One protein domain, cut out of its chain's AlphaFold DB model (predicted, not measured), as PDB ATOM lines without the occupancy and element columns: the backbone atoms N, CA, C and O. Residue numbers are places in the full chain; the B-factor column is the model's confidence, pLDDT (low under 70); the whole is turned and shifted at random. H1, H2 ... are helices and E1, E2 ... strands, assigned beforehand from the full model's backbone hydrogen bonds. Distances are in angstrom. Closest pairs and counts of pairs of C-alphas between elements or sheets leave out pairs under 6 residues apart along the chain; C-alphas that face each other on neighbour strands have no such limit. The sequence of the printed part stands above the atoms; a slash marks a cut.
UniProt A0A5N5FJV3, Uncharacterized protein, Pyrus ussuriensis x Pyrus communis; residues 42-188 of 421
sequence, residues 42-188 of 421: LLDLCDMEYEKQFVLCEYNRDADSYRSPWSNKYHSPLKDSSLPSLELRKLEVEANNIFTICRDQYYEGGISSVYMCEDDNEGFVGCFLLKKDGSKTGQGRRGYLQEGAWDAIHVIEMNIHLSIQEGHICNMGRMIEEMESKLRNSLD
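What this domain is: This is residues 42 to 188 of the 421 residues of an uncharacterized protein of Pyrus ussuriensis x Pyrus communis (UniProt A0A5N5FJV3). A twisted sheet of three long strands, E3, E4 and E5, has helices H1 and H2 over one face, while the small two-stranded hairpin of E1 and E2 is set crosswise over the opposite face. The long link of residues 57 to 85 folds on the hairpin's side before the chain passes to H1, and the loop of residues 134 to 148 lies at one end of the longest axis. The printed part has 147 residues, in the order E1, E2, H1, E3, E4, E5, H2; the larger sheet runs E3, E4, E5, antiparallel throughout, and the class is mixed, helices and strands. The whole is compact, with a radius of gyration of the C-alphas of 15.9 A and spans of 46 by 38 by 22 A.

Where its parts are: E1 is residues 43 to 47, beginning at C-alpha 43 at (9.267, 10.090, 3.374), and E2 is residues 52 to 56. H1, residues 86 to 107, is 30.8 A long and begins at C-alpha 86 at (22.770, 30.981, 13.405). E3, residues 111 to 119, measures 25.8 A; E4, residues 123 to 133, 33.2 A; E5, residues 149 to 159, 33.0 A. H2, residues 168 to 188, is 29.7 A long and ends at C-alpha 188 at (25.345, -1.721, -10.983).

How they stand to each other: E3, E4 and E5 form a meander, each strand the antiparallel neighbour of the one before. In the hairpin E3 and E4, N 113 and O 129 are 3.0 A apart; in the hairpin E4 and E5, N 128 and O 154 are 2.9 A apart. H1 and H2 are on the same face of this sheet, two layers with the helices on one face. H1 has a height over the sheet of 7.2 A and lies over E3 and E4; the closest C-alphas of H1 and E3 are those of Asn 96 and Val 114, 5.3 A. H2 has a height of 9.3 A and lies over E4 and E5, slantwise to the strands at 39 degrees to E5 on the local plane. H1 and H2 only just touch, with 3 pairs of C-alphas within 8 A, the closest Ala 95 and Ile 169 at 6.2 A. In the hairpin E1 and E2, N 45 and O 54 are 3.0 A apart. The closest C-alphas of E2 and E3 are those of Phe 54 and Ser 113, 5.7 A; E1 and H1 are apart. In H1 and H2 every O i to N i+4 pair is within hydrogen-bond range.

The domain as a whole: The two C-alphas farthest apart, those of Gln 146 and His 161, are 48.3 A apart. The printed part has no cut. The links E2 to H1 and E4 to E5 are long, with 29 and 15 residues. The mean pLDDT of the printed part is 82.0; residues 134 to 148, 161 to 166 and 185 to 188 are under 70.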
ATOM      1  N   LEU A  42      12.512   6.606   2.444       87.31
ATOM      2  CA  LEU A  42      12.446   8.014   2.826       87.31
ATOM      3  C   LEU A  42      11.028   8.547   2.605       87.31
ATOM      4  O   LEU A  42      10.402   8.243   1.590       87.31
ATOM      5  N   LEU A  43      10.537   9.374   3.522       90.19
ATOM      6  CA  LEU A  43       9.267  10.090   3.374       90.19
ATOM      7  C   LEU A  43       9.534  11.559   3.032       90.19
ATOM      8  O   LEU A  43      10.648  12.051   3.223       90.19
ATOM      9  N   ASP A  44       8.523  12.273   2.545       93.19
ATOM     10  CA  ASP A  44       8.606  13.706   2.271       93.19
ATOM     11  C   ASP A  44       7.345  14.468   2.702       93.19
ATOM     12  O   ASP A  44       6.259  13.900   2.834       93.19
ATOM     13  N   LEU A  45       7.512  15.767   2.957       94.56
ATOM     14  CA  LEU A  45       6.443  16.728   3.240       94.56
ATOM     15  C   LEU A  45       6.649  17.998   2.412       94.56
ATOM     16  O   LEU A  45       7.752  18.273   1.944       94.56
ATOM     17  N   CYS A  46       5.597  18.804   2.270       94.69
ATOM     18  CA  CYS A  46       5.685  20.134   1.672       94.69
ATOM     19  C   CYS A  46       5.813  21.224   2.747       94.69
ATOM     20  O   CYS A  46       5.047  21.259   3.715       94.69
ATOM     21  N   ASP A  47       6.756  22.143   2.556       94.06
ATOM     22  CA  ASP A  47       6.773  23.436   3.228       94.06
ATOM     23  C   ASP A  47       5.780  24.372   2.526       94.06
ATOM     24  O   ASP A  47       5.998  24.782   1.385       94.06
ATOM     25  N   MET A  48       4.692  24.709   3.221       92.19
ATOM     26  CA  MET A  48       3.603  25.543   2.699       92.19
ATOM     27  C   MET A  48       3.926  27.050   2.661       92.19
ATOM     28  O   MET A  48       3.148  27.813   2.102       92.19
ATOM     29  N   GLU A  49       5.040  27.494   3.253       92.31
ATOM     30  CA  GLU A  49       5.515  28.886   3.199       92.31
ATOM     31  C   GLU A  49       6.458  29.115   2.004       92.31
ATOM     32  O   GLU A  49       6.543  30.228   1.486       92.31
ATOM     33  N   TYR A  50       7.134  28.058   1.542       92.38
ATOM     34  CA  TYR A  50       8.072  28.093   0.411       92.38
ATOM     35  C   TYR A  50       7.615  27.307  -0.830       92.38
ATOM     36  O   TYR A  50       8.325  27.330  -1.836       92.38
ATOM     37  N   GLU A  51       6.480  26.605  -0.758       92.94
ATOM     38  CA  GLU A  51       5.949  25.686  -1.784       92.94
ATOM     39  C   GLU A  51       6.978  24.632  -2.247       92.94
ATOM     40  O   GLU A  51       7.111  24.318  -3.432       92.94
ATOM     41  N   LYS A  52       7.748  24.079  -1.298       92.88
ATOM     42  CA  LYS A  52       8.845  23.135  -1.574       92.88
ATOM     43  C   LYS A  52       8.736  21.851  -0.765       92.88
ATOM     44  O   LYS A  52       8.637  21.888   0.459       92.88
ATOM     45  N   GLN A  53       8.887  20.716  -1.443       94.88
ATOM     46  CA  GLN A  53       9.072  19.426  -0.782       94.88
ATOM     47  C   GLN A  53      10.402  19.369  -0.007       94.88
ATOM     48  O   GLN A  53      11.397  19.987  -0.403       94.88
ATOM     49  N   PHE A  54      10.425  18.606   1.082       96.44
ATOM     50  CA  PHE A  54      11.617  18.257   1.849       96.44
ATOM     51  C   PHE A  54      11.528  16.822   2.376       96.44
ATOM     52  O   PHE A  54      10.440  16.312   2.629       96.44
ATOM     53  N   VAL A  55      12.681  16.170   2.522       95.62
ATOM     54  CA  VAL A  55      12.788  14.763   2.934       95.62
ATOM     55  C   VAL A  55      12.802  14.653   4.460       95.62
ATOM     56  O   VAL A  55      13.398  15.496   5.134       95.62
ATOM     57  N   LEU A  56      12.162  13.622   5.011       93.25
ATOM     58  CA  LEU A  56      12.113  13.337   6.446       93.25
ATOM     59  C   LEU A  56      13.210  12.348   6.859       93.25
ATOM     60  O   LEU A  56      13.457  11.360   6.169       93.25
ATOM     61  N   CYS A  57      13.829  12.587   8.013       88.94
ATOM     62  CA  CYS A  57      14.788  11.695   8.666       88.94
ATOM     63  C   CYS A  57      14.799  11.951  10.187       88.94
ATOM     64  O   CYS A  57      14.015  12.754  10.690       88.94
ATOM     65  N   GLU A  58      15.702  11.308  10.930       85.56
ATOM     66  CA  GLU A  58      15.874  11.581  12.363       85.56
ATOM     67  C   GLU A  58      16.511  12.965  12.621       85.56
ATOM     68  O   GLU A  58      16.041  13.693  13.490       85.56
ATOM     69  N   TYR A  59      17.467  13.410  11.793       88.44
ATOM     70  CA  TYR A  59      18.163  14.711  11.908       88.44
ATOM     71  C   TYR A  59      17.286  15.962  11.679       88.44
ATOM     72  O   TYR A  59      17.761  17.088  11.844       88.44
ATOM     73  N   ASN A  60      16.017  15.798  11.292       92.88
ATOM     74  CA  ASN A  60      15.035  16.888  11.269       92.88
ATOM     75  C   ASN A  60      13.756  16.589  12.059       92.88
ATOM     76  O   ASN A  60      12.809  17.370  11.965       92.88
ATOM     77  N   ARG A  61      13.716  15.498  12.833       90.81
ATOM     78  CA  ARG A  61      12.579  15.131  13.681       90.81
ATOM     79  C   ARG A  61      12.749  15.697  15.091       90.81
ATOM     80  O   ARG A  61      13.832  15.645  15.659       90.81
ATOM     81  N   ASP A  62      11.660  16.186  15.667       88.31
ATOM     82  CA  ASP A  62      11.539  16.474  17.098       88.31
ATOM     83  C   ASP A  62      10.132  16.049  17.545       88.31
ATOM     84  O   ASP A  62       9.139  16.404  16.905       88.31
ATOM     85  N   ALA A  63      10.048  15.205  18.576       86.44
ATOM     86  CA  ALA A  63       8.866  14.399  18.898       86.44
ATOM     87  C   ALA A  63       8.231  13.766  17.633       86.44
ATOM     88  O   ALA A  63       8.870  12.950  16.970       86.44
ATOM     89  N   ASP A  64       7.005  14.154  17.269       86.69
ATOM     90  CA  ASP A  64       6.302  13.718  16.047       86.69
ATOM     91  C   ASP A  64       6.154  14.847  15.008       86.69
ATOM     92  O   ASP A  64       5.266  14.832  14.156       86.69
ATOM     93  N   SER A  65       7.035  15.847  15.079       91.62
ATOM     94  CA  SER A  65       7.115  16.978  14.159       91.62
ATOM     95  C   SER A  65       8.423  16.957  13.368       91.62
ATOM     96  O   SER A  65       9.432  16.411  13.814       91.62
ATOM     97  N   TYR A  66       8.421  17.591  12.195       94.19
ATOM     98  CA  TYR A  66       9.579  17.646  11.302       94.19
ATOM     99  C   TYR A  66       9.903  19.081  10.886       94.19
ATOM    100  O   TYR A  66       9.007  19.838  10.497       94.19
ATOM    101  N   ARG A  67      11.188  19.442  10.951       96.00
ATOM    102  CA  ARG A  67      11.734  20.745  10.557       96.00
ATOM    103  C   ARG A  67      11.931  20.815   9.050       96.00
ATOM    104  O   ARG A  67      12.633  19.986   8.473       96.00
ATOM    105  N   SER A  68      11.366  21.840   8.423       96.50
ATOM    106  CA  SER A  68      11.664  22.162   7.028       96.50
ATOM    107  C   SER A  68      13.051  22.810   6.896       96.50
ATOM    108  O   SER A  68      13.353  23.750   7.639       96.50
ATOM    109  N   PRO A  69      13.873  22.418   5.902       97.00
ATOM    110  CA  PRO A  69      15.132  23.091   5.599       97.00
ATOM    111  C   PRO A  69      14.912  24.469   4.951       97.00
ATOM    112  O   PRO A  69      15.854  25.257   4.861       97.00
ATOM    113  N   TRP A  70      13.689  24.796   4.517       96.25
ATOM    114  CA  TRP A  70      13.361  26.048   3.832       96.25
ATOM    115  C   TRP A  70      12.981  27.148   4.836       96.25
ATOM    116  O   TRP A  70      13.778  28.061   5.054       96.25
ATOM    117  N   SER A  71      11.845  27.017   5.526       95.06
ATOM    118  CA  SER A  71      11.392  27.958   6.569       95.06
ATOM    119  C   SER A  71      12.134  27.864   7.908       95.06
ATOM    120  O   SER A  71      12.018  28.776   8.726       95.06
ATOM    121  N   ASN A  72      12.893  26.788   8.153       95.31
ATOM    122  CA  ASN A  72      13.451  26.424   9.466       95.31
ATOM    123  C   ASN A  72      12.394  26.164  10.560       95.31
ATOM    124  O   ASN A  72      12.716  26.206  11.747       95.31
ATOM    125  N   LYS A  73      11.131  25.924  10.182       93.69
ATOM    126  CA  LYS A  73      10.015  25.701  11.113       93.69
ATOM    127  C   LYS A  73       9.649  24.223  11.186       93.69
ATOM    128  O   LYS A  73       9.736  23.502  10.191       93.69
ATOM    129  N   TYR A  74       9.205  23.797  12.364       93.19
ATOM    130  CA  TYR A  74       8.591  22.493  12.595       93.19
ATOM    131  C   TYR A  74       7.125  22.505  12.138       93.19
ATOM    132  O   TYR A  74       6.388  23.432  12.473       93.19
ATOM    133  N   HIS A  75       6.708  21.494  11.366       84.75
ATOM    134  CA  HIS A  75       5.384  21.463  10.722       84.75
ATOM    135  C   HIS A  75       4.225  21.476  11.737       84.75
ATOM    136  O   HIS A  75       3.262  22.224  11.575       84.75
ATOM    137  N   SER A  76       4.339  20.707  12.822       85.06
ATOM    138  CA  SER A  76       3.581  20.944  14.054       85.06
ATOM    139  C   SER A  76       4.411  21.857  14.967       85.06
ATOM    140  O   SER A  76       5.509  21.445  15.352       85.06
ATOM    141  N   PRO A  77       3.945  23.074  15.316       78.81
ATOM    142  CA  PRO A  77       4.717  23.990  16.153       78.81
ATOM    143  C   PRO A  77       4.970  23.416  17.549       78.81
ATOM    144  O   PRO A  77       4.038  23.179  18.317       78.81
ATOM    145  N   LEU A  78       6.244  23.217  17.874       82.06
ATOM    146  CA  LEU A  78       6.706  22.821  19.200       82.06
ATOM    147  C   LEU A  78       7.111  24.062  20.004       82.06
ATOM    148  O   LEU A  78       7.418  25.112  19.442       82.06
ATOM    149  N   LYS A  79       7.082  23.947  21.333       73.25
ATOM    150  CA  LYS A  79       7.325  25.079  22.236       73.25
ATOM    151  C   LYS A  79       8.814  25.350  22.475       73.25
ATOM    152  O   LYS A  79       9.217  26.506  22.528       73.25
ATOM    153  N   ASP A  80       9.596  24.282  22.602       78.81
ATOM    154  CA  ASP A  80      10.993  24.295  23.040       78.81
ATOM    155  C   ASP A  80      11.845  23.405  22.099       78.81
ATOM    156  O   ASP A  80      12.584  22.536  22.550       78.81
ATOM    157  N   SER A  81      11.671  23.562  20.778       80.75
ATOM    158  CA  SER A  81      12.315  22.710  19.759       80.75
ATOM    159  C   SER A  81      13.807  22.974  19.579       80.75
ATOM    160  O   SER A  81      14.229  24.135  19.569       80.75
ATOM    161  N   SER A  82      14.578  21.926  19.283       84.19
ATOM    162  CA  SER A  82      15.979  22.073  18.870       84.19
ATOM    163  C   SER A  82      16.099  22.769  17.504       84.19
ATOM    164  O   SER A  82      15.331  22.524  16.577       84.19
ATOM    165  N   LEU A  83      17.061  23.684  17.367       91.38
ATOM    166  CA  LEU A  83      17.365  24.393  16.120       91.38
ATOM    167  C   LEU A  83      18.884  24.593  16.016       91.38
ATOM    168  O   LEU A  83      19.503  24.885  17.038       91.38
ATOM    169  N   PRO A  84      19.487  24.494  14.815       92.81
ATOM    170  CA  PRO A  84      20.906  24.789  14.635       92.81
ATOM    171  C   PRO A  84      21.218  26.258  14.937       92.81
ATOM    172  O   PRO A  84      20.408  27.151  14.653       92.81
ATOM    173  N   SER A  85      22.421  26.519  15.452       92.38
ATOM    174  CA  SER A  85      22.937  27.873  15.663       92.38
ATOM    175  C   SER A  85      22.934  28.717  14.379       92.38
ATOM    176  O   SER A  85      22.942  28.208  13.256       92.38
ATOM    177  N   LEU A  86      22.935  30.047  14.528       91.75
ATOM    178  CA  LEU A  86      22.770  30.981  13.405       91.75
ATOM    179  C   LEU A  86      23.831  30.810  12.302       91.75
ATOM    180  O   LEU A  86      23.511  30.975  11.127       91.75
ATOM    181  N   GLU A  87      25.072  30.475  12.657       89.25
ATOM    182  CA  GLU A  87      26.138  30.232  11.677       89.25
ATOM    183  C   GLU A  87      25.955  28.883  10.970       89.25
ATOM    184  O   GLU A  87      26.010  28.824   9.739       89.25
ATOM    185  N   LEU A  88      25.625  27.822  11.714       91.50
ATOM    186  CA  LEU A  88      25.359  26.505  11.138       91.50
ATOM    187  C   LEU A  88      24.118  26.522  10.229       91.50
ATOM    188  O   LEU A  88      24.125  25.923   9.156       91.50
ATOM    189  N   ARG A  89      23.085  27.299  10.577       95.12
ATOM    190  CA  ARG A  89      21.895  27.507   9.737       95.12
ATOM    191  C   ARG A  89      22.207  28.240   8.425       95.12
ATOM    192  O   ARG A  89      21.563  27.947   7.418       95.12
ATOM    193  N   LYS A  90      23.188  29.155   8.378       93.69
ATOM    194  CA  LYS A  90      23.648  29.747   7.100       93.69
ATOM    195  C   LYS A  90      24.267  28.672   6.207       93.69
ATOM    196  O   LYS A  90      23.898  28.577   5.037       93.69
ATOM    197  N   LEU A  91      25.146  27.848   6.781       92.00
ATOM    198  CA  LEU A  91      25.814  26.746   6.085       92.00
ATOM    199  C   LEU A  91      24.802  25.699   5.582       92.00
ATOM    200  O   LEU A  91      24.900  25.240   4.449       92.00
ATOM    201  N   GLU A  92      23.777  25.389   6.379       95.81
ATOM    202  CA  GLU A  92      22.673  24.496   6.014       95.81
ATOM    203  C   GLU A  92      21.866  25.040   4.820       95.81
ATOM    204  O   GLU A  92      21.551  24.295   3.890       95.81
ATOM    205  N   VAL A  93      21.558  26.344   4.794       95.62
ATOM    206  CA  VAL A  93      20.862  26.990   3.663       95.62
ATOM    207  C   VAL A  93      21.728  26.999   2.401       95.62
ATOM    208  O   VAL A  93      21.234  26.679   1.318       95.62
ATOM    209  N   GLU A  94      23.015  27.328   2.516       91.81
ATOM    210  CA  GLU A  94      23.954  27.298   1.390       91.81
ATOM    211  C   GLU A  94      24.109  25.877   0.825       91.81
ATOM    212  O   GLU A  94      23.993  25.675  -0.387       91.81
ATOM    213  N   ALA A  95      24.246  24.874   1.698       92.75
ATOM    214  CA  ALA A  95      24.301  23.470   1.314       92.75
ATOM    215  C   ALA A  95      23.013  23.028   0.600       92.75
ATOM    216  O   ALA A  95      23.094  22.457  -0.487       92.75
ATOM    217  N   ASN A  96      21.823  23.344   1.127       95.88
ATOM    218  CA  ASN A  96      20.554  23.029   0.456       95.88
ATOM    219  C   ASN A  96      20.478  23.617  -0.963       95.88
ATOM    220  O   ASN A  96      20.003  22.941  -1.880       95.88
ATOM    221  N   ASN A  97      20.975  24.840  -1.172       89.44
ATOM    222  CA  ASN A  97      21.027  25.462  -2.496       89.44
ATOM    223  C   ASN A  97      22.001  24.729  -3.437       89.44
ATOM    224  O   ASN A  97      21.633  24.411  -4.568       89.44
ATOM    225  N   ILE A  98      23.215  24.408  -2.976       86.19
ATOM    226  CA  ILE A  98      24.236  23.715  -3.781       86.19
ATOM    227  C   ILE A  98      23.802  22.280  -4.116       86.19
ATOM    228  O   ILE A  98      23.777  21.897  -5.287       86.19
ATOM    229  N   PHE A  99      23.373  21.497  -3.126       87.62
ATOM    230  CA  PHE A  99      22.958  20.108  -3.335       87.62
ATOM    231  C   PHE A  99      21.659  19.977  -4.148       87.62
ATOM    232  O   PHE A  99      21.486  18.980  -4.849       87.62
ATOM    233  N   THR A 100      20.795  21.000  -4.165       85.62
ATOM    234  CA  THR A 100      19.669  21.098  -5.116       85.62
ATOM    235  C   THR A 100      20.157  21.141  -6.572       85.62
ATOM    236  O   THR A 100      19.592  20.467  -7.434       85.62
ATOM    237  N   ILE A 101      21.243  21.868  -6.855       81.12
ATOM    238  CA  ILE A 101      21.852  21.917  -8.193       81.12
ATOM    239  C   ILE A 101      22.523  20.574  -8.522       81.12
ATOM    240  O   ILE A 101      22.334  20.047  -9.620       81.12
ATOM    241  N   CYS A 102      23.252  19.978  -7.570       74.12
ATOM    242  CA  CYS A 102      23.855  18.651  -7.737       74.12
ATOM    243  C   CYS A 102      22.801  17.573  -8.038       74.12
ATOM    244  O   CYS A 102      23.002  16.760  -8.942       74.12
ATOM    245  N   ARG A 103      21.654  17.596  -7.341       84.19
ATOM    246  CA  ARG A 103      20.499  16.729  -7.619       84.19
ATOM    247  C   ARG A 103      20.052  16.860  -9.071       84.19
ATOM    248  O   ARG A 103      19.989  15.858  -9.782       84.19
ATOM    249  N   ASP A 104      19.749  18.073  -9.522       73.94
ATOM    250  CA  ASP A 104      19.176  18.279 -10.856       73.94
ATOM    251  C   ASP A 104      20.162  17.926 -11.981       73.94
ATOM    252  O   ASP A 104      19.735  17.442 -13.030       73.94
ATOM    253  N   GLN A 105      21.472  18.067 -11.747       70.81
ATOM    254  CA  GLN A 105      22.517  17.614 -12.674       70.81
ATOM    255  C   GLN A 105      22.689  16.086 -12.699       70.81
ATOM    256  O   GLN A 105      22.786  15.503 -13.780       70.81
ATOM    257  N   TYR A 106      22.732  15.423 -11.537       71.19
ATOM    258  CA  TYR A 106      23.049  13.988 -11.446       71.19
ATOM    259  C   TYR A 106      21.850  13.047 -11.557       71.19
ATOM    260  O   TYR A 106      22.027  11.885 -11.933       71.19
ATOM    261  N   TYR A 107      20.651  13.526 -11.234       72.88
ATOM    262  CA  TYR A 107      19.435  12.718 -11.155       72.88
ATOM    263  C   TYR A 107      18.306  13.248 -12.043       72.88
ATOM    264  O   TYR A 107      17.292  12.565 -12.187       72.88
ATOM    265  N   GLU A 108      18.487  14.401 -12.698       73.19
ATOM    266  CA  GLU A 108      17.522  14.994 -13.636       73.19
ATOM    267  C   GLU A 108      16.132  15.231 -12.983       73.19
ATOM    268  O   GLU A 108      15.108  15.226 -13.664       73.19
ATOM    269  N   GLY A 109      16.100  15.422 -11.655       76.06
ATOM    270  CA  GLY A 109      14.914  15.537 -10.795       76.06
ATOM    271  C   GLY A 109      15.118  14.841  -9.438       76.06
ATOM    272  O   GLY A 109      16.143  14.193  -9.225       76.06
ATOM    273  N   GLY A 110      14.149  14.962  -8.528       86.06
ATOM    274  CA  GLY A 110      14.203  14.417  -7.163       86.06
ATOM    275  C   GLY A 110      13.679  15.410  -6.115       86.06
ATOM    276  O   GLY A 110      13.433  16.576  -6.425       86.06
ATOM    277  N   ILE A 111      13.623  14.975  -4.858       93.12
ATOM    278  CA  ILE A 111      13.548  15.807  -3.651       93.12
ATOM    279  C   ILE A 111      14.903  15.698  -2.949       93.12
ATOM    280  O   ILE A 111      15.427  14.601  -2.770       93.12
ATOM    281  N   SER A 112      15.484  16.825  -2.548       95.50
ATOM    282  CA  SER A 112      16.755  16.860  -1.819       95.50
ATOM    283  C   SER A 112      16.635  17.738  -0.587       95.50
ATOM    284  O   SER A 112      15.968  18.774  -0.630       95.50
ATOM    285  N   SER A 113      17.301  17.355   0.494       97.88
ATOM    286  CA  SER A 113      17.341  18.141   1.728       97.88
ATOM    287  C   SER A 113      18.684  17.954   2.417       97.88
ATOM    288  O   SER A 113      19.236  16.856   2.414       97.88
ATOM    289  N   VAL A 114      19.215  19.029   2.989       97.62
ATOM    290  CA  VAL A 114      20.366  18.984   3.892       97.62
ATOM    291  C   VAL A 114      19.913  19.459   5.260       97.62
ATOM    292  O   VAL A 114      19.287  20.516   5.365       97.62
ATOM    293  N   TYR A 115      20.266  18.702   6.289       96.38
ATOM    294  CA  TYR A 115      20.124  19.105   7.680       96.38
ATOM    295  C   TYR A 115      21.494  19.163   8.335       96.38
ATOM    296  O   TYR A 115      22.357  18.331   8.049       96.38
ATOM    297  N   MET A 116      21.693  20.150   9.200       94.19
ATOM    298  CA  MET A 116      22.891  20.275  10.015       94.19
ATOM    299  C   MET A 116      22.509  20.460  11.481       94.19
ATOM    300  O   MET A 116      21.597  21.225  11.796       94.19
ATOM    301  N   CYS A 117      23.221  19.771  12.366       91.62
ATOM    302  CA  CYS A 117      23.127  19.926  13.814       91.62
ATOM    303  C   CYS A 117      24.534  19.966  14.420       91.62
ATOM    304  O   CYS A 117      25.472  19.410  13.846       91.62
ATOM    305  N   GLU A 118      24.690  20.639  15.558       89.88
ATOM    306  CA  GLU A 118      25.936  20.591  16.327       89.88
ATOM    307  C   GLU A 118      26.237  19.153  16.802       89.88
ATOM    308  O   GLU A 118      25.324  18.339  16.953       89.88
ATOM    309  N   ASP A 119      27.521  18.843  16.995       85.12
ATOM    310  CA  ASP A 119      28.003  17.603  17.615       85.12
ATOM    311  C   ASP A 119      28.746  17.919  18.921       85.12
ATOM    312  O   ASP A 119      29.423  18.946  19.025       85.12
ATOM    313  N   ASP A 120      28.667  17.008  19.894       78.69
ATOM    314  CA  ASP A 120      29.259  17.177  21.227       78.69
ATOM    315  C   ASP A 120      30.803  17.299  21.199       78.69
ATOM    316  O   ASP A 120      31.402  17.798  22.153       78.69
ATOM    317  N   ASN A 121      31.472  16.874  20.115       71.38
ATOM    318  CA  ASN A 121      32.934  16.754  20.016       71.38
ATOM    319  C   ASN A 121      33.597  17.919  19.243       71.38
ATOM    320  O   ASN A 121      34.466  17.702  18.393       71.38
ATOM    321  N   GLU A 122      33.183  19.162  19.519       75.62
ATOM    322  CA  GLU A 122      33.660  20.386  18.834       75.62
ATOM    323  C   GLU A 122      33.460  20.325  17.297       75.62
ATOM    324  O   GLU A 122      34.317  20.707  16.486       75.62
ATOM    325  N   GLY A 123      32.297  19.808  16.888       86.38
ATOM    326  CA  GLY A 123      31.951  19.524  15.498       86.38
ATOM    327  C   GLY A 123      30.504  19.852  15.130       86.38
ATOM    328  O   GLY A 123      29.752  20.467  15.886       86.38
ATOM    329  N   PHE A 124      30.114  19.426  13.933       91.00
ATOM    330  CA  PHE A 124      28.729  19.377  13.477       91.00
ATOM    331  C   PHE A 124      28.515  18.171  12.556       91.00
ATOM    332  O   PHE A 124      29.431  17.736  11.853       91.00
ATOM    333  N   VAL A 125      27.293  17.647  12.528       91.56
ATOM    334  CA  VAL A 125      26.881  16.593  11.596       91.56
ATOM    335  C   VAL A 125      26.097  17.222  10.451       91.56
ATOM    336  O   VAL A 125      25.169  17.996  10.676       91.56
ATOM    337  N   GLY A 126      26.456  16.880   9.214       92.12
ATOM    338  CA  GLY A 126      25.676  17.181   8.018       92.12
ATOM    339  C   GLY A 126      25.007  15.921   7.477       92.12
ATOM    340  O   GLY A 126      25.691  14.998   7.041       92.12
ATOM    341  N   CYS A 127      23.676  15.895   7.455       94.38
ATOM    342  CA  CYS A 127      22.886  14.857   6.802       94.38
ATOM    343  C   CYS A 127      22.389  15.374   5.444       94.38
ATOM    344  O   CYS A 127      21.552  16.274   5.395       94.38
ATOM    345  N   PHE A 128      22.896  14.822   4.338       94.75
ATOM    346  CA  PHE A 128      22.334  15.030   2.999       94.75
ATOM    347  C   PHE A 128      21.416  13.868   2.622       94.75
ATOM    348  O   PHE A 128      21.799  12.698   2.679       94.75
ATOM    349  N   LEU A 129      20.209  14.214   2.187       93.94
ATOM    350  CA  LEU A 129      19.161  13.296   1.772       93.94
ATOM    351  C   LEU A 129      18.790  13.545   0.318       93.94
ATOM    352  O   LEU A 129      18.612  14.688  -0.119       93.94
ATOM    353  N   LEU A 130      18.565  12.450  -0.394       90.94
ATOM    354  CA  LEU A 130      17.987  12.443  -1.723       90.94
ATOM    355  C   LEU A 130      16.904  11.372  -1.793       90.94
ATOM    356  O   LEU A 130      17.195  10.187  -1.658       90.94
ATOM    357  N   LYS A 131      15.679  11.794  -2.097       89.69
ATOM    358  CA  LYS A 131      14.586  10.918  -2.511       89.69
ATOM    359  C   LYS A 131      14.290  11.153  -3.985       89.69
ATOM    360  O   LYS A 131      14.150  12.293  -4.419       89.69
ATOM    361  N   LYS A 132      14.152  10.091  -4.770       85.25
ATOM    362  CA  LYS A 132      13.628  10.165  -6.136       85.25
ATOM    363  C   LYS A 132      12.740   8.965  -6.422       85.25
ATOM    364  O   LYS A 132      13.229   7.845  -6.557       85.25
ATOM    365  N   ASP A 133      11.454   9.222  -6.623       78.62
ATOM    366  CA  ASP A 133      10.579   8.247  -7.270       78.62
ATOM    367  C   ASP A 133      10.865   8.215  -8.783       78.62
ATOM    368  O   ASP A 133      10.893   9.251  -9.454       78.62
ATOM    369  N   GLY A 134      11.124   7.022  -9.312       67.31
ATOM    370  CA  GLY A 134      11.333   6.738 -10.730       67.31
ATOM    371  C   GLY A 134      10.137   6.069 -11.415       67.31
ATOM    372  O   GLY A 134      10.229   5.831 -12.618       67.31
ATOM    373  N   SER A 135       9.055   5.776 -10.683       63.06
ATOM    374  CA  SER A 135       7.826   5.154 -11.187       63.06
ATOM    375  C   SER A 135       7.118   5.983 -12.268       63.06
ATOM    376  O   SER A 135       7.364   7.184 -12.422       63.06
ATOM    377  N   LYS A 136       6.156   5.362 -12.971       57.09
ATOM    378  CA  LYS A 136       5.260   6.035 -13.937       57.09
ATOM    379  C   LYS A 136       4.455   7.201 -13.341       57.09
ATOM    380  O   LYS A 136       4.048   8.086 -14.086       57.09
ATOM    381  N   THR A 137       4.225   7.205 -12.028       58.97
ATOM    382  CA  THR A 137       3.518   8.267 -11.289       58.97
ATOM    383  C   THR A 137       4.450   9.282 -10.622       58.97
ATOM    384  O   THR A 137       3.978  10.291 -10.105       58.97
ATOM    385  N   GLY A 138       5.756   9.012 -10.613       58.53
ATOM    386  CA  GLY A 138       6.749   9.755  -9.849       58.53
ATOM    387  C   GLY A 138       7.487  10.843 -10.622       58.53
ATOM    388  O   GLY A 138       7.084  11.322 -11.679       58.53
ATOM    389  N   GLN A 139       8.669  11.184 -10.112       58.94
ATOM    390  CA  GLN A 139       9.605  12.141 -10.717       58.94
ATOM    391  C   GLN A 139      10.439  11.507 -11.852       58.94
ATOM    392  O   GLN A 139      11.435  12.073 -12.325       58.94
ATOM    393  N   GLY A 140      10.038  10.322 -12.318       53.84
ATOM    394  CA  GLY A 140      10.626   9.605 -13.436       53.84
ATOM    395  C   GLY A 140      10.320  10.276 -14.772       53.84
ATOM    396  O   GLY A 140       9.542   9.735 -15.547       53.84
ATOM    397  N   ARG A 141      11.015  11.384 -15.098       47.34
ATOM    398  CA  ARG A 141      10.946  12.150 -16.377       47.34
ATOM    399  C   ARG A 141      11.042  11.334 -17.681       47.34
ATOM    400  O   ARG A 141      10.971  11.905 -18.763       47.34
ATOM    401  N   ARG A 142      11.274  10.027 -17.586       50.41
ATOM    402  CA  ARG A 142      11.380   9.095 -18.705       50.41
ATOM    403  C   ARG A 142      10.216   8.091 -18.756       50.41
ATOM    404  O   ARG A 142       9.852   7.696 -19.842       50.41
ATOM    405  N   GLY A 143       9.580   7.713 -17.641       45.12
ATOM    406  CA  GLY A 143       8.403   6.821 -17.637       45.12
ATOM    407  C   GLY A 143       8.658   5.325 -17.910       45.12
ATOM    408  O   GLY A 143       7.731   4.526 -17.808       45.12
ATOM    409  N   TYR A 144       9.900   4.920 -18.201       46.00
ATOM    410  CA  TYR A 144      10.269   3.547 -18.609       46.00
ATOM    411  C   TYR A 144      10.311   2.510 -17.466       46.00
ATOM    412  O   TYR A 144      10.691   1.364 -17.686       46.00
ATOM    413  N   LEU A 145       9.974   2.900 -16.234       49.50
ATOM    414  CA  LEU A 145       9.962   2.025 -15.058       49.50
ATOM    415  C   LEU A 145       8.534   1.911 -14.523       49.50
ATOM    416  O   LEU A 145       7.957   2.911 -14.104       49.50
ATOM    417  N   GLN A 146       7.984   0.693 -14.511       52.00
ATOM    418  CA  GLN A 146       6.678   0.393 -13.900       52.00
ATOM    419  C   GLN A 146       6.693   0.776 -12.402       52.00
ATOM    420  O   GLN A 146       5.888   1.589 -11.955       52.00
ATOM    421  N   GLU A 147       7.679   0.258 -11.660       62.47
ATOM    422  CA  GLU A 147       8.007   0.586 -10.266       62.47
ATOM    423  C   GLU A 147       9.515   0.910 -10.163       62.47
ATOM    424  O   GLU A 147      10.318   0.366 -10.924       62.47
ATOM    425  N   GLY A 148       9.922   1.747  -9.201       68.12
ATOM    426  CA  GLY A 148      11.336   1.930  -8.844       68.12
ATOM    427  C   GLY A 148      11.625   3.257  -8.144       68.12
ATOM    428  O   GLY A 148      11.176   4.301  -8.603       68.12
ATOM    429  N   ALA A 149      12.414   3.231  -7.069       75.56
ATOM    430  CA  ALA A 149      12.802   4.415  -6.298       75.56
ATOM    431  C   ALA A 149      14.314   4.438  -6.019       75.56
ATOM    432  O   ALA A 149      14.962   3.391  -5.960       75.56
ATOM    433  N   TRP A 150      14.864   5.637  -5.837       82.75
ATOM    434  CA  TRP A 150      16.219   5.879  -5.344       82.75
ATOM    435  C   TRP A 150      16.140   6.754  -4.096       82.75
ATOM    436  O   TRP A 150      15.879   7.952  -4.194       82.75
ATOM    437  N   ASP A 151      16.392   6.146  -2.944       85.38
ATOM    438  CA  ASP A 151      16.565   6.831  -1.669       85.38
ATOM    439  C   ASP A 151      18.050   6.740  -1.285       85.38
ATOM    440  O   ASP A 151      18.649   5.667  -1.370       85.38
ATOM    441  N   ALA A 152      18.658   7.864  -0.906       88.38
ATOM    442  CA  ALA A 152      20.046   7.931  -0.461       88.38
ATOM    443  C   ALA A 152      20.197   8.871   0.740       88.38
ATOM    444  O   ALA A 152      19.619   9.960   0.780       88.38
ATOM    445  N   ILE A 153      20.997   8.422   1.706       88.69
ATOM    446  CA  ILE A 153      21.224   9.052   3.006       88.69
ATOM    447  C   ILE A 153      22.738   9.141   3.195       88.69
ATOM    448  O   ILE A 153      23.426   8.122   3.162       88.69
ATOM    449  N   HIS A 154      23.255  10.353   3.372       89.50
ATOM    450  CA  HIS A 154      24.679  10.621   3.565       89.50
ATOM    451  C   HIS A 154      24.860  11.420   4.854       89.50
ATOM    452  O   HIS A 154      24.658  12.633   4.869       89.50
ATOM    453  N   VAL A 155      25.216  10.731   5.938       90.31
ATOM    454  CA  VAL A 155      25.588  11.341   7.223       90.31
ATOM    455  C   VAL A 155      27.095  11.580   7.222       90.31
ATOM    456  O   VAL A 155      27.863  10.673   6.904       90.31
ATOM    457  N   ILE A 156      27.521  12.808   7.523       89.19
ATOM    458  CA  ILE A 156      28.928  13.219   7.511       89.19
ATOM    459  C   ILE A 156      29.220  14.055   8.761       89.19
ATOM    460  O   ILE A 156      28.690  15.154   8.919       89.19
ATOM    461  N   GLU A 157      30.088  13.541   9.625       89.81
ATOM    462  CA  GLU A 157      30.650  14.243  10.784       89.81
ATOM    463  C   GLU A 157      31.764  15.206  10.330       89.81
ATOM    464  O   GLU A 157      32.601  14.856   9.493       89.81
ATOM    465  N   MET A 158      31.780  16.435  10.854       85.69
ATOM    466  CA  MET A 158      32.729  17.489  10.476       85.69
ATOM    467  C   MET A 158      33.244  18.240  11.708       85.69
ATOM    468  O   MET A 158      32.467  18.803  12.473       85.69
ATOM    469  N   ASN A 159      34.566  18.309  11.881       83.56
ATOM    470  CA  ASN A 159      35.185  19.095  12.951       83.56
ATOM    471  C   ASN A 159      35.271  20.590  12.572       83.56
ATOM    472  O   ASN A 159      35.642  20.927  11.443       83.56
ATOM    473  N   ILE A 160      34.957  21.481  13.520       72.88
ATOM    474  CA  ILE A 160      34.867  22.938  13.296       72.88
ATOM    475  C   ILE A 160      36.247  23.609  13.169       72.88
ATOM    476  O   ILE A 160      36.377  24.636  12.504       72.88
ATOM    477  N   HIS A 161      37.299  23.037  13.758       64.75
ATOM    478  CA  HIS A 161      38.623  23.670  13.841       64.75
ATOM    479  C   HIS A 161      39.499  23.485  12.590       64.75
ATOM    480  O   HIS A 161      40.604  24.031  12.518       64.75
ATOM    481  N   LEU A 162      39.022  22.752  11.582       58.28
ATOM    482  CA  LEU A 162      39.721  22.588  10.310       58.28
ATOM    483  C   LEU A 162      39.615  23.870   9.466       58.28
ATOM    484  O   LEU A 162      38.558  24.199   8.939       58.28
ATOM    485  N   SER A 163      40.730  24.576   9.269       51.16
ATOM    486  CA  SER A 163      40.816  25.753   8.392       51.16
ATOM    487  C   SER A 163      40.838  25.358   6.903       51.16
ATOM    488  O   SER A 163      41.870  25.379   6.230       51.16
ATOM    489  N   ILE A 164      39.679  24.951   6.378       56.66
ATOM    490  CA  ILE A 164      39.558  24.355   5.039       56.66
ATOM    491  C   ILE A 164      39.692  25.415   3.934       56.66
ATOM    492  O   ILE A 164      38.837  26.286   3.800       56.66
ATOM    493  N   GLN A 165      40.711  25.282   3.074       50.22
ATOM    494  CA  GLN A 165      40.961  26.190   1.936       50.22
ATOM    495  C   GLN A 165      39.792  26.293   0.935       50.22
ATOM    496  O   GLN A 165      39.670  27.300   0.245       50.22
ATOM    497  N   GLU A 166      38.948  25.262   0.856       58.62
ATOM    498  CA  GLU A 166      37.821  25.158  -0.083       58.62
ATOM    499  C   GLU A 166      36.443  25.163   0.615       58.62
ATOM    500  O   GLU A 166      35.416  25.103  -0.056       58.62
ATOM    501  N   GLY A 167      36.400  25.255   1.952       77.31
ATOM    502  CA  GLY A 167      35.166  25.241   2.749       77.31
ATOM    503  C   GLY A 167      34.518  23.857   2.954       77.31
ATOM    504  O   GLY A 167      34.728  22.909   2.194       77.31
ATOM    505  N   HIS A 168      33.699  23.738   4.006       82.69
ATOM    506  CA  HIS A 168      33.090  22.464   4.422       82.69
ATOM    507  C   HIS A 168      32.144  21.869   3.365       82.69
ATOM    508  O   HIS A 168      32.207  20.669   3.103       82.69
ATOM    509  N   ILE A 169      31.314  22.690   2.707       85.12
ATOM    510  CA  ILE A 169      30.324  22.207   1.724       85.12
ATOM    511  C   ILE A 169      31.011  21.578   0.501       85.12
ATOM    512  O   ILE A 169      30.552  20.551   0.003       85.12
ATOM    513  N   CYS A 170      32.143  22.123   0.046       83.31
ATOM    514  CA  CYS A 170      32.912  21.553  -1.064       83.31
ATOM    515  C   CYS A 170      33.506  20.182  -0.705       83.31
ATOM    516  O   CYS A 170      33.490  19.264  -1.528       83.31
ATOM    517  N   ASN A 171      33.976  20.005   0.534       82.00
ATOM    518  CA  ASN A 171      34.426  18.702   1.033       82.00
ATOM    519  C   ASN A 171      33.271  17.702   1.135       82.00
ATOM    520  O   ASN A 171      33.377  16.604   0.590       82.00
ATOM    521  N   MET A 172      32.159  18.108   1.753       83.75
ATOM    522  CA  MET A 172      30.932  17.316   1.852       83.75
ATOM    523  C   MET A 172      30.461  16.861   0.459       83.75
ATOM    524  O   MET A 172      30.184  15.683   0.249       83.75
ATOM    525  N   GLY A 173      30.466  17.771  -0.522       80.75
ATOM    526  CA  GLY A 173      30.109  17.499  -1.915       80.75
ATOM    527  C   GLY A 173      31.013  16.463  -2.585       80.75
ATOM    528  O   GLY A 173      30.502  15.501  -3.155       80.75
ATOM    529  N   ARG A 174      32.342  16.602  -2.469       78.88
ATOM    530  CA  ARG A 174      33.303  15.619  -3.012       78.88
ATOM    531  C   ARG A 174      33.174  14.249  -2.345       78.88
ATOM    532  O   ARG A 174      33.215  13.235  -3.037       78.88
ATOM    533  N   MET A 175      32.979  14.205  -1.025       81.38
ATOM    534  CA  MET A 175      32.750  12.954  -0.293       81.38
ATOM    535  C   MET A 175      31.475  12.254  -0.775       81.38
ATOM    536  O   MET A 175      31.525  11.070  -1.110       81.38
ATOM    537  N   ILE A 176      30.360  12.984  -0.880       81.19
ATOM    538  CA  ILE A 176      29.083  12.456  -1.385       81.19
ATOM    539  C   ILE A 176      29.228  11.977  -2.828       81.19
ATOM    540  O   ILE A 176      28.820  10.861  -3.122       81.19
ATOM    541  N   GLU A 177      29.847  12.755  -3.721       78.69
ATOM    542  CA  GLU A 177      30.064  12.372  -5.124       78.69
ATOM    543  C   GLU A 177      30.910  11.094  -5.255       78.69
ATOM    544  O   GLU A 177      30.556  10.184  -6.014       78.69
ATOM    545  N   GLU A 178      31.993  10.971  -4.482       77.56
ATOM    546  CA  GLU A 178      32.803   9.754  -4.448       77.56
ATOM    547  C   GLU A 178      32.034   8.549  -3.889       77.56
ATOM    548  O   GLU A 178      32.127   7.457  -4.458       77.56
ATOM    549  N   MET A 179      31.290   8.714  -2.790       78.69
ATOM    550  CA  MET A 179      30.495   7.640  -2.182       78.69
ATOM    551  C   MET A 179      29.364   7.198  -3.113       78.69
ATOM    552  O   MET A 179      29.247   6.011  -3.402       78.69
ATOM    553  N   GLU A 180      28.607   8.138  -3.672       76.44
ATOM    554  CA  GLU A 180      27.581   7.904  -4.688       76.44
ATOM    555  C   GLU A 180      28.123   7.186  -5.922       76.44
ATOM    556  O   GLU A 180      27.513   6.234  -6.404       76.44
ATOM    557  N   SER A 181      29.283   7.605  -6.433       74.75
ATOM    558  CA  SER A 181      29.925   6.946  -7.570       74.75
ATOM    559  C   SER A 181      30.307   5.501  -7.227       74.75
ATOM    560  O   SER A 181      30.016   4.580  -7.996       74.75
ATOM    561  N   LYS A 182      30.895   5.256  -6.047       75.06
ATOM    562  CA  LYS A 182      31.253   3.907  -5.568       75.06
ATOM    563  C   LYS A 182      30.012   3.035  -5.338       75.06
ATOM    564  O   LYS A 182      30.011   1.877  -5.762       75.06
ATOM    565  N   LEU A 183      28.951   3.581  -4.741       73.62
ATOM    566  CA  LEU A 183      27.672   2.904  -4.513       73.62
ATOM    567  C   LEU A 183      26.972   2.579  -5.831       73.62
ATOM    568  O   LEU A 183      26.655   1.416  -6.060       73.62
ATOM    569  N   ARG A 184      26.813   3.541  -6.750       71.25
ATOM    570  CA  ARG A 184      26.192   3.307  -8.064       71.25
ATOM    571  C   ARG A 184      26.969   2.281  -8.888       71.25
ATOM    572  O   ARG A 184      26.350   1.368  -9.421       71.25
ATOM    573  N   ASN A 185      28.304   2.335  -8.914       69.31
ATOM    574  CA  ASN A 185      29.134   1.309  -9.568       69.31
ATOM    575  C   ASN A 185      29.094  -0.066  -8.865       69.31
ATOM    576  O   ASN A 185      29.373  -1.085  -9.500       69.31
ATOM    577  N   SER A 186      28.767  -0.121  -7.572       67.94
ATOM    578  CA  SER A 186      28.638  -1.378  -6.819       67.94
ATOM    579  C   SER A 186      27.246  -1.985  -6.966       67.94
ATOM    580  O   SER A 186      27.143  -3.182  -7.215       67.94
ATOM    581  N   LEU A 187      26.185  -1.178  -6.893       62.53
ATOM    582  CA  LEU A 187      24.813  -1.596  -7.177       62.53
ATOM    583  C   LEU A 187      24.694  -2.059  -8.627       62.53
ATOM    584  O   LEU A 187      24.205  -3.153  -8.859       62.53
ATOM    585  N   ASP A 188      25.237  -1.308  -9.583       63.72
ATOM    586  CA  ASP A 188      25.345  -1.721 -10.983       63.72
ATOM    587  C   ASP A 188      25.993  -3.107 -11.116       63.72
ATOM    588  O   ASP A 188      25.430  -4.000 -11.742       63.72
TER     589      ASP A 188